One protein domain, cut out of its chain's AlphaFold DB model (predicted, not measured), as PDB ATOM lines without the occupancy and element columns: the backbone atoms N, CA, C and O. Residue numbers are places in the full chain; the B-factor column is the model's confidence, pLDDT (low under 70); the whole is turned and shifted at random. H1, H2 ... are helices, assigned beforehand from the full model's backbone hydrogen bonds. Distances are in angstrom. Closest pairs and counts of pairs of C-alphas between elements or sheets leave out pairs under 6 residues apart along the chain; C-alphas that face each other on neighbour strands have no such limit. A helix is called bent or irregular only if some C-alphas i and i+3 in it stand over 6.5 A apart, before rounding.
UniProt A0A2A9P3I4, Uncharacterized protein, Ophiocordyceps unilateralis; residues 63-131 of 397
ATOM      1  N   GLU A  63     130.546 178.043 171.995       96.00
ATOM      2  CA  GLU A  63     131.073 179.277 172.601       96.00
ATOM      3  C   GLU A  63     131.199 179.176 174.126       96.00
ATOM      4  O   GLU A  63     131.965 179.907 174.739       96.00
ATOM      5  N   CYS A  64     130.432 178.264 174.719       96.56
ATOM      6  CA  CYS A  64     130.374 178.002 176.140       96.56
ATOM      7  C   CYS A  64     131.322 176.863 176.526       96.56
ATOM      8  O   CYS A  64     132.212 177.039 177.353       96.56
ATOM      9  N   VAL A  65     131.157 175.699 175.887       95.75
ATOM     10  CA  VAL A  65     131.876 174.466 176.253       95.75
ATOM     11  C   VAL A  65     133.244 174.325 175.579       95.75
ATOM     12  O   VAL A  65     134.023 173.454 175.956       95.75
ATOM     13  N   GLY A  66     133.543 175.160 174.583       96.38
ATOM     14  CA  GLY A  66     134.742 175.078 173.756       96.38
ATOM     15  C   GLY A  66     134.633 174.067 172.608       96.38
ATOM     16  O   GLY A  66     133.757 173.196 172.573       96.38
ATOM     17  N   THR A  67     135.550 174.177 171.644       96.69
ATOM     18  CA  THR A  67     135.576 173.320 170.446       96.69
ATOM     19  C   THR A  67     135.805 171.850 170.786       96.69
ATOM     20  O   THR A  67     135.186 170.996 170.161       96.69
ATOM     21  N   GLU A  68     136.630 171.534 171.790       94.50
ATOM     22  CA  GLU A  68     136.936 170.140 172.148       94.50
ATOM     23  C   GLU A  68     135.698 169.376 172.603       94.50
ATOM     24  O   GLU A  68     135.348 168.351 172.023       94.50
ATOM     25  N   VAL A  69     134.981 169.925 173.585       94.56
ATOM     26  CA  VAL A  69     133.759 169.314 174.119       94.56
ATOM     27  C   VAL A  69     132.646 169.317 173.069       94.56
ATOM     28  O   VAL A  69     131.880 168.358 172.975       94.56
ATOM     29  N   SER A  70     132.552 170.377 172.258       96.88
ATOM     30  CA  SER A  70     131.565 170.474 171.177       96.88
ATOM     31  C   SER A  70     131.779 169.405 170.099       96.88
ATOM     32  O   SER A  70     130.824 168.724 169.722       96.88
ATOM     33  N   CYS A  71     133.016 169.218 169.627       97.00
ATOM     34  CA  CYS A  71     133.343 168.221 168.607       97.00
ATOM     35  C   CYS A  71     133.278 166.788 169.144       97.00
ATOM     36  O   CYS A  71     132.746 165.927 168.449       97.00
ATOM     37  N   ALA A  72     133.694 166.540 170.392       95.56
ATOM     38  CA  ALA A  72     133.593 165.221 171.029       95.56
ATOM     39  C   ALA A  72     132.150 164.683 171.101       95.56
ATOM     40  O   ALA A  72     131.930 163.478 171.137       95.56
ATOM     41  N   ARG A  73     131.148 165.574 171.129       95.81
ATOM     42  CA  ARG A  73     129.718 165.212 171.168       95.81
ATOM     43  C   ARG A  73     129.114 164.932 169.789       95.81
ATOM     44  O   ARG A  73     127.942 164.560 169.710       95.81
ATOM     45  N   ARG A  74     129.844 165.177 168.696       96.12
ATOM     46  CA  ARG A  74     129.355 164.941 167.329       96.12
ATOM     47  C   ARG A  74     129.462 163.460 166.980       96.12
ATOM     48  O   ARG A  74     130.293 162.743 167.517       96.12
ATOM     49  N   GLN A  75     128.637 163.027 166.030       96.12
ATOM     50  CA  GLN A  75     128.700 161.666 165.493       96.12
ATOM     51  C   GLN A  75     130.040 161.377 164.795       96.12
ATOM     52  O   GLN A  75     130.485 160.236 164.799       96.12
ATOM     53  N   ASP A  76     130.674 162.413 164.235       94.75
ATOM     54  CA  ASP A  76     131.997 162.350 163.615       94.75
ATOM     55  C   ASP A  76     132.895 163.474 164.181       94.75
ATOM     56  O   ASP A  76     132.880 164.611 163.682       94.75
ATOM     57  N   PRO A  77     133.611 163.204 165.289       94.75
ATOM     58  CA  PRO A  77     134.518 164.171 165.900       94.75
ATOM     59  C   PRO A  77     135.680 164.562 164.980       94.75
ATOM     60  O   PRO A  77     136.074 165.728 164.974       94.75
ATOM     61  N   GLU A  78     136.200 163.635 164.170       94.00
ATOM     62  CA  GLU A  78     137.349 163.874 163.288       94.00
ATOM     63  C   GLU A  78     137.021 164.901 162.203       94.00
ATOM     64  O   GLU A  78     137.766 165.868 162.024       94.00
ATOM     65  N   LEU A  79     135.867 164.770 161.536       95.12
ATOM     66  CA  LEU A  79     135.398 165.778 160.581       95.12
ATOM     67  C   LEU A  79     135.165 167.137 161.249       95.12
ATOM     68  O   LEU A  79     135.425 168.176 160.636       95.12
ATOM     69  N   CYS A  80     134.686 167.143 162.497       97.00
ATOM     70  CA  CYS A  80     134.494 168.375 163.256       97.00
ATOM     71  C   CYS A  80     135.828 169.077 163.540       97.00
ATOM     72  O   CYS A  80     135.934 170.278 163.293       97.00
ATOM     73  N   PHE A  81     136.850 168.347 163.998       96.75
ATOM     74  CA  PHE A  81     138.179 168.902 164.260       96.75
ATOM     75  C   PHE A  81     138.922 169.295 162.979       96.75
ATOM     76  O   PHE A  81     139.561 170.343 162.952       96.75
ATOM     77  N   ALA A  82     138.788 168.531 161.893       95.06
ATOM     78  CA  ALA A  82     139.403 168.849 160.601       95.06
ATOM     79  C   ALA A  82     138.849 170.136 159.962       95.06
ATOM     80  O   ALA A  82     139.504 170.746 159.117       95.06
ATOM     81  N   ALA A  83     137.646 170.564 160.356       96.06
ATOM     82  CA  ALA A  83     137.056 171.834 159.936       96.06
ATOM     83  C   ALA A  83     137.525 173.038 160.778       96.06
ATOM     84  O   ALA A  83     137.039 174.153 160.567       96.06
ATOM     85  N   ARG A  84     138.428 172.827 161.747       96.62
ATOM     86  CA  ARG A  84     138.889 173.840 162.702       96.62
ATOM     87  C   ARG A  84     140.366 174.151 162.533       96.62
ATOM     88  O   ARG A  84     141.139 173.338 162.032       96.62
ATOM     89  N   GLU A  85     140.754 175.330 162.998       96.25
ATOM     90  CA  GLU A  85     142.162 175.645 163.210       96.25
ATOM     91  C   GLU A  85     142.763 174.650 164.212       96.25
ATOM     92  O   GLU A  85     142.115 174.226 165.182       96.25
ATOM     93  N   LYS A  86     144.015 174.258 163.959       95.56
ATOM     94  CA  LYS A  86     144.758 173.393 164.870       95.56
ATOM     95  C   LYS A  86     144.925 174.102 166.209       95.56
ATOM     96  O   LYS A  86     145.125 175.311 166.258       95.56
ATOM     97  N   ALA A  87     144.811 173.355 167.302       94.69
ATOM     98  CA  ALA A  87     145.092 173.938 168.607       94.69
ATOM     99  C   ALA A  87     146.595 174.222 168.744       94.69
ATOM    100  O   ALA A  87     147.390 173.417 168.256       94.69
ATOM    101  N   PRO A  88     146.990 175.288 169.455       93.12
ATOM    102  CA  PRO A  88     148.395 175.536 169.733       93.12
ATOM    103  C   PRO A  88     148.997 174.372 170.524       93.12
ATOM    104  O   PRO A  88     148.317 173.726 171.329       93.12
ATOM    105  N   TRP A  89     150.284 174.122 170.302       92.75
ATOM    106  CA  TRP A  89     151.049 173.201 171.132       92.75
ATOM    107  C   TRP A  89     151.316 173.821 172.502       92.75
ATOM    108  O   TRP A  89     151.854 174.926 172.596       92.75
ATOM    109  N   ILE A  90     151.000 173.093 173.569       91.44
ATOM    110  CA  ILE A  90     151.219 173.542 174.939       91.44
ATOM    111  C   ILE A  90     152.364 172.735 175.546       91.44
ATOM    112  O   ILE A  90     152.279 171.519 175.712       91.44
ATOM    113  N   ALA A  91     153.461 173.412 175.884       85.62
ATOM    114  CA  ALA A  91     154.556 172.787 176.616       85.62
ATOM    115  C   ALA A  91     154.136 172.473 178.064       85.62
ATOM    116  O   ALA A  91     153.384 173.232 178.686       85.62
ATOM    117  N   ALA A  92     154.661 171.374 178.607       85.69
ATOM    118  CA  ALA A  92     154.455 170.996 180.003       85.69
ATOM    119  C   ALA A  92     154.898 172.122 180.954       85.69
ATOM    120  O   ALA A  92     155.926 172.765 180.728       85.69
ATOM    121  N   GLY A  93     154.114 172.376 182.007       80.31
ATOM    122  CA  GLY A  93     154.404 173.412 183.009       80.31
ATOM    123  C   GLY A  93     154.428 174.853 182.476       80.31
ATOM    124  O   GLY A  93     155.000 175.745 183.111       80.31
ATOM    125  N   SER A  94     153.842 175.108 181.303       79.62
ATOM    126  CA  SER A  94     153.826 176.452 180.714       79.62
ATOM    127  C   SER A  94     152.938 177.433 181.494       79.62
ATOM    128  O   SER A  94     153.213 178.640 181.483       79.62
ATOM    129  N   HIS A  95     151.923 176.946 182.217       82.19
ATOM    130  CA  HIS A  95     150.936 177.757 182.938       82.19
ATOM    131  C   HIS A  95     150.674 177.254 184.361       82.19
ATOM    132  O   HIS A  95     150.948 176.099 184.678       82.19
ATOM    133  N   ASP A  96     150.104 178.126 185.197       80.12
ATOM    134  CA  ASP A  96     149.648 177.753 186.533       80.12
ATOM    135  C   ASP A  96     148.453 176.796 186.437       80.12
ATOM    136  O   ASP A  96     147.449 177.024 185.746       80.12
ATOM    137  N   CYS A  97     148.601 175.683 187.136       83.56
ATOM    138  CA  CYS A  97     147.764 174.508 187.027       83.56
ATOM    139  C   CYS A  97     147.006 174.272 188.319       83.56
ATOM    140  O   CYS A  97     147.616 174.202 189.382       83.56
ATOM    141  N   LEU A  98     145.687 174.121 188.222       86.62
ATOM    142  CA  LEU A  98     144.872 173.689 189.357       86.62
ATOM    143  C   LEU A  98     144.745 172.168 189.389       86.62
ATOM    144  O   LEU A  98     144.737 171.578 190.466       86.62
ATOM    145  N   ASP A  99     144.690 171.542 188.215       87.81
ATOM    146  CA  ASP A  99     144.575 170.102 188.063       87.81
ATOM    147  C   ASP A  99     145.789 169.571 187.293       87.81
ATOM    148  O   ASP A  99     146.060 169.974 186.162       87.81
ATOM    149  N   ALA A 100     146.530 168.660 187.924       90.12
ATOM    150  CA  ALA A 100     147.735 168.059 187.365       90.12
ATOM    151  C   ALA A 100     147.478 167.223 186.098       90.12
ATOM    152  O   ALA A 100     148.442 166.812 185.465       90.12
ATOM    153  N   THR A 101     146.220 166.964 185.730       92.12
ATOM    154  CA  THR A 101     145.830 166.205 184.531       92.12
ATOM    155  C   THR A 101     145.481 167.084 183.325       92.12
ATOM    156  O   THR A 101     145.357 166.572 182.212       92.12
ATOM    157  N   GLU A 102     145.361 168.406 183.497       93.81
ATOM    158  CA  GLU A 102     145.046 169.325 182.397       93.81
ATOM    159  C   GLU A 102     146.204 169.433 181.387       93.81
ATOM    160  O   GLU A 102     147.383 169.383 181.749       93.81
ATOM    161  N   GLU A 103     145.878 169.660 180.106       93.88
ATOM    162  CA  GLU A 103     146.866 169.755 179.014       93.88
ATOM    163  C   GLU A 103     147.959 170.789 179.295       93.88
ATOM    164  O   GLU A 103     149.137 170.545 179.050       93.88
ATOM    165  N   LYS A 104     147.591 171.931 179.878       92.56
ATOM    166  CA  LYS A 104     148.539 172.995 180.244       92.56
ATOM    167  C   LYS A 104     149.575 172.587 181.301       92.56
ATOM    168  O   LYS A 104     150.580 173.278 181.461       92.56
ATOM    169  N   CYS A 105     149.340 171.477 181.995       90.50
ATOM    170  CA  CYS A 105     150.159 170.991 183.098       90.50
ATOM    171  C   CYS A 105     151.112 169.912 182.624       90.50
ATOM    172  O   CYS A 105     152.327 170.069 182.745       90.50
ATOM    173  N   VAL A 106     150.562 168.862 182.017       93.12
ATOM    174  CA  VAL A 106     151.349 167.730 181.511       93.12
ATOM    175  C   VAL A 106     151.964 168.002 180.134       93.12
ATOM    176  O   VAL A 106     152.932 167.351 179.761       93.12
ATOM    177  N   GLY A 107     151.454 168.995 179.400       92.94
ATOM    178  CA  GLY A 107     151.833 169.307 178.023       92.94
ATOM    179  C   GLY A 107     151.052 168.487 176.992       92.94
ATOM    180  O   GLY A 107     150.572 167.397 177.288       92.94
ATOM    181  N   THR A 108     150.940 169.000 175.764       94.44
ATOM    182  CA  THR A 108     150.145 168.396 174.678       94.44
ATOM    183  C   THR A 108     150.519 166.940 174.389       94.44
ATOM    184  O   THR A 108     149.623 166.119 174.203       94.44
ATOM    185  N   ASP A 109     151.812 166.593 174.398       93.50
ATOM    186  CA  ASP A 109     152.266 165.223 174.110       93.50
ATOM    187  C   ASP A 109     151.761 164.206 175.144       93.50
ATOM    188  O   ASP A 109     151.096 163.230 174.796       93.50
ATOM    189  N   GLU A 110     152.011 164.461 176.431       95.25
ATOM    190  CA  GLU A 110     151.554 163.588 177.518       95.25
ATOM    191  C   GLU A 110     150.034 163.633 177.684       95.25
ATOM    192  O   GLU A 110     149.398 162.605 177.918       95.25
ATOM    193  N   TRP A 111     149.416 164.797 177.479       96.62
ATOM    194  CA  TRP A 111     147.967 164.928 177.539       96.62
ATOM    195  C   TRP A 111     147.272 164.080 176.475       96.62
ATOM    196  O   TRP A 111     146.337 163.350 176.799       96.62
ATOM    197  N   CYS A 112     147.762 164.086 175.229       96.94
ATOM    198  CA  CYS A 112     147.224 163.254 174.149       96.94
ATOM    199  C   CYS A 112     147.338 161.741 174.435       96.94
ATOM    200  O   CYS A 112     146.630 160.946 173.809       96.94
ATOM    201  N   LYS A 113     148.187 161.314 175.383       97.38
ATOM    202  CA  LYS A 113     148.314 159.913 175.831       97.38
ATOM    203  C   LYS A 113     147.284 159.518 176.897       97.38
ATOM    204  O   LYS A 113     147.088 158.317 177.108       97.38
ATOM    205  N   THR A 114     146.610 160.481 177.530       97.19
ATOM    206  CA  THR A 114     145.589 160.234 178.563       97.19
ATOM    207  C   THR A 114     144.322 159.591 177.994       97.19
ATOM    208  O   THR A 114     143.974 159.781 176.826       97.19
ATOM    209  N   ASP A 115     143.583 158.869 178.840       96.94
ATOM    210  CA  ASP A 115     142.291 158.281 178.464       96.94
ATOM    211  C   ASP A 115     141.259 159.356 178.106       96.94
ATOM    212  O   ASP A 115     140.448 159.160 177.203       96.94
ATOM    213  N   GLN A 116     141.324 160.523 178.754       95.38
ATOM    214  CA  GLN A 116     140.455 161.652 178.438       95.38
ATOM    215  C   GLN A 116     140.688 162.146 177.005       95.38
ATOM    216  O   GLN A 116     139.734 162.229 176.231       95.38
ATOM    217  N   ALA A 117     141.933 162.425 176.617       95.94
ATOM    218  CA  ALA A 117     142.230 162.860 175.255       95.94
ATOM    219  C   ALA A 117     141.885 161.771 174.229       95.94
ATOM    220  O   ALA A 117     141.240 162.055 173.220       95.94
ATOM    221  N   LYS A 118     142.215 160.507 174.513       96.88
ATOM    222  CA  LYS A 118     141.837 159.377 173.651       96.88
ATOM    223  C   LYS A 118     140.322 159.235 173.510       96.88
ATOM    224  O   LYS A 118     139.854 158.928 172.422       96.88
ATOM    225  N   SER A 119     139.544 159.524 174.554       95.00
ATOM    226  CA  SER A 119     138.078 159.521 174.466       95.00
ATOM    227  C   SER A 119     137.526 160.635 173.563       95.00
ATOM    228  O   SER A 119     136.481 160.455 172.947       95.00
ATOM    229  N   ILE A 120     138.235 161.765 173.454       94.81
ATOM    230  CA  ILE A 120     137.841 162.927 172.642       94.81
ATOM    231  C   ILE A 120     138.274 162.767 171.175       94.81
ATOM    232  O   ILE A 120     137.504 163.084 170.271       94.81
ATOM    233  N   TYR A 121     139.501 162.294 170.941       95.56
ATOM    234  CA  TYR A 121     140.137 162.245 169.616       95.56
ATOM    235  C   TYR A 121     140.220 160.839 169.007       95.56
ATOM    236  O   TYR A 121     140.678 160.685 167.879       95.56
ATOM    237  N   GLY A 122     139.839 159.799 169.749       95.69
ATOM    238  CA  GLY A 122     139.934 158.393 169.342       95.69
ATOM    239  C   GLY A 122     141.322 157.772 169.540       95.69
ATOM    240  O   GLY A 122     141.425 156.598 169.890       95.69
ATOM    241  N   SER A 123     142.397 158.543 169.358       96.81
ATOM    242  CA  SER A 123     143.784 158.095 169.549       96.81
ATOM    243  C   SER A 123     144.730 159.249 169.886       96.81
ATOM    244  O   SER A 123     144.391 160.426 169.730       96.81
ATOM    245  N   SER A 124     145.935 158.906 170.342       96.69
ATOM    246  CA  SER A 124     146.989 159.878 170.640       96.69
ATOM    247  C   SER A 124     147.539 160.512 169.360       96.69
ATOM    248  O   SER A 124     147.754 161.719 169.313       96.69
ATOM    249  N   GLU A 125     147.675 159.728 168.292       96.31
ATOM    250  CA  GLU A 125     148.104 160.179 166.968       96.31
ATOM    251  C   GLU A 125     147.096 161.163 166.361       96.31
ATOM    252  O   GLU A 125     147.484 162.219 165.857       96.31
ATOM    253  N   SER A 126     145.796 160.858 166.463       96.06
ATOM    254  CA  SER A 126     144.722 161.755 166.020       96.06
ATOM    255  C   SER A 126     144.737 163.065 166.814       96.06
ATOM    256  O   SER A 126     144.760 164.142 166.216       96.06
ATOM    257  N   CYS A 127     144.854 162.989 168.146       97.12
ATOM    258  CA  CYS A 127     144.985 164.158 169.018       97.12
ATOM    259  C   CYS A 127     146.135 165.080 168.583       97.12
ATOM    260  O   CYS A 127     145.911 166.270 168.361       97.12
ATOM    261  N   LEU A 128     147.336 164.531 168.375       95.31
ATOM    262  CA  LEU A 128     148.514 165.287 167.936       95.31
ATOM    263  C   LEU A 128     148.350 165.863 166.522       95.31
ATOM    264  O   LEU A 128     148.820 166.965 166.245       95.31
ATOM    265  N   SER A 129     147.642 165.167 165.627       95.44
ATOM    266  CA  SER A 129     147.404 165.648 164.260       95.44
ATOM    267  C   SER A 129     146.574 166.942 164.209       95.44
ATOM    268  O   SER A 129     146.777 167.767 163.311       95.44
ATOM    269  N   PHE A 130     145.702 167.159 165.204       95.94
ATOM    270  CA  PHE A 130     144.880 168.365 165.363       95.94
ATOM    271  C   PHE A 130     145.548 169.470 166.192       95.94
ATOM    272  O   PHE A 130     144.914 170.486 166.503       95.94
ATOM    273  N   ARG A 131     146.826 169.293 166.529       95.50
ATOM    274  CA  ARG A 131     147.665 170.292 167.187       95.50
ATOM    275  C   ARG A 131     148.639 170.885 166.177       95.50
ATOM    276  O   ARG A 131     149.030 170.243 165.195       95.50
TER     277      ARG A 131
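Overview. This is residues 63 to 131 of the 397 residues of an uncharacterized protein of Ophiocordyceps unilateralis (UniProt A0A2A9P3I4). Short helices cluster with H1 and H2 at one end, H3 at the other and H4, H5 and H6 between; unnamed residues 83 to 102 run from H2 to H3. The 69 printed residues hold six named helices, H1 to H6 in chain order: all helix, compact, radius of gyration of the C-alphas 11.7 A, spans 32, 26 and 20 A.

Arrangement. H1, residues 63 to 72, touches H5, residues 115 to 121, about perpendicular at 88 degrees; the closest C-alphas, Ala 72 and Ile 120, are 5.1 A apart. H2, residues 77 to 82, touches H1 only at the corner, closest C-alphas Cys 71 and Pro 77, 5.0 A. H6, residues 124 to 129, touches H4, residues 108 to 113, closest C-alphas Cys 112 and Ser 124, 4.9 A. H3, residues 103 to 106, is close to but not clearly touching H4, closest C-alphas Glu 103 and Trp 111, 5.2 A. Every O i to N i+4 pair is within hydrogen-bond range in H2, H5 and H6, against 3 of 6 in H1 and 1 of 2 in H4; H3 is too short for one.

Along the chain. H1, 14.4 A long, begins at C-alpha 63 (131.073, 179.277, 172.601) and is irregular, C-alphas 64 and 67 being 9.0 A apart. H6 ends at C-alpha 129 (147.404, 165.648, 164.260).

Size, cuts and confidence. The farthest C-alphas, Gln 75 and Asp 96, are 33.8 A apart. The printed part has no cut, H2 to H3 is the long link, and no printed residue is under 70.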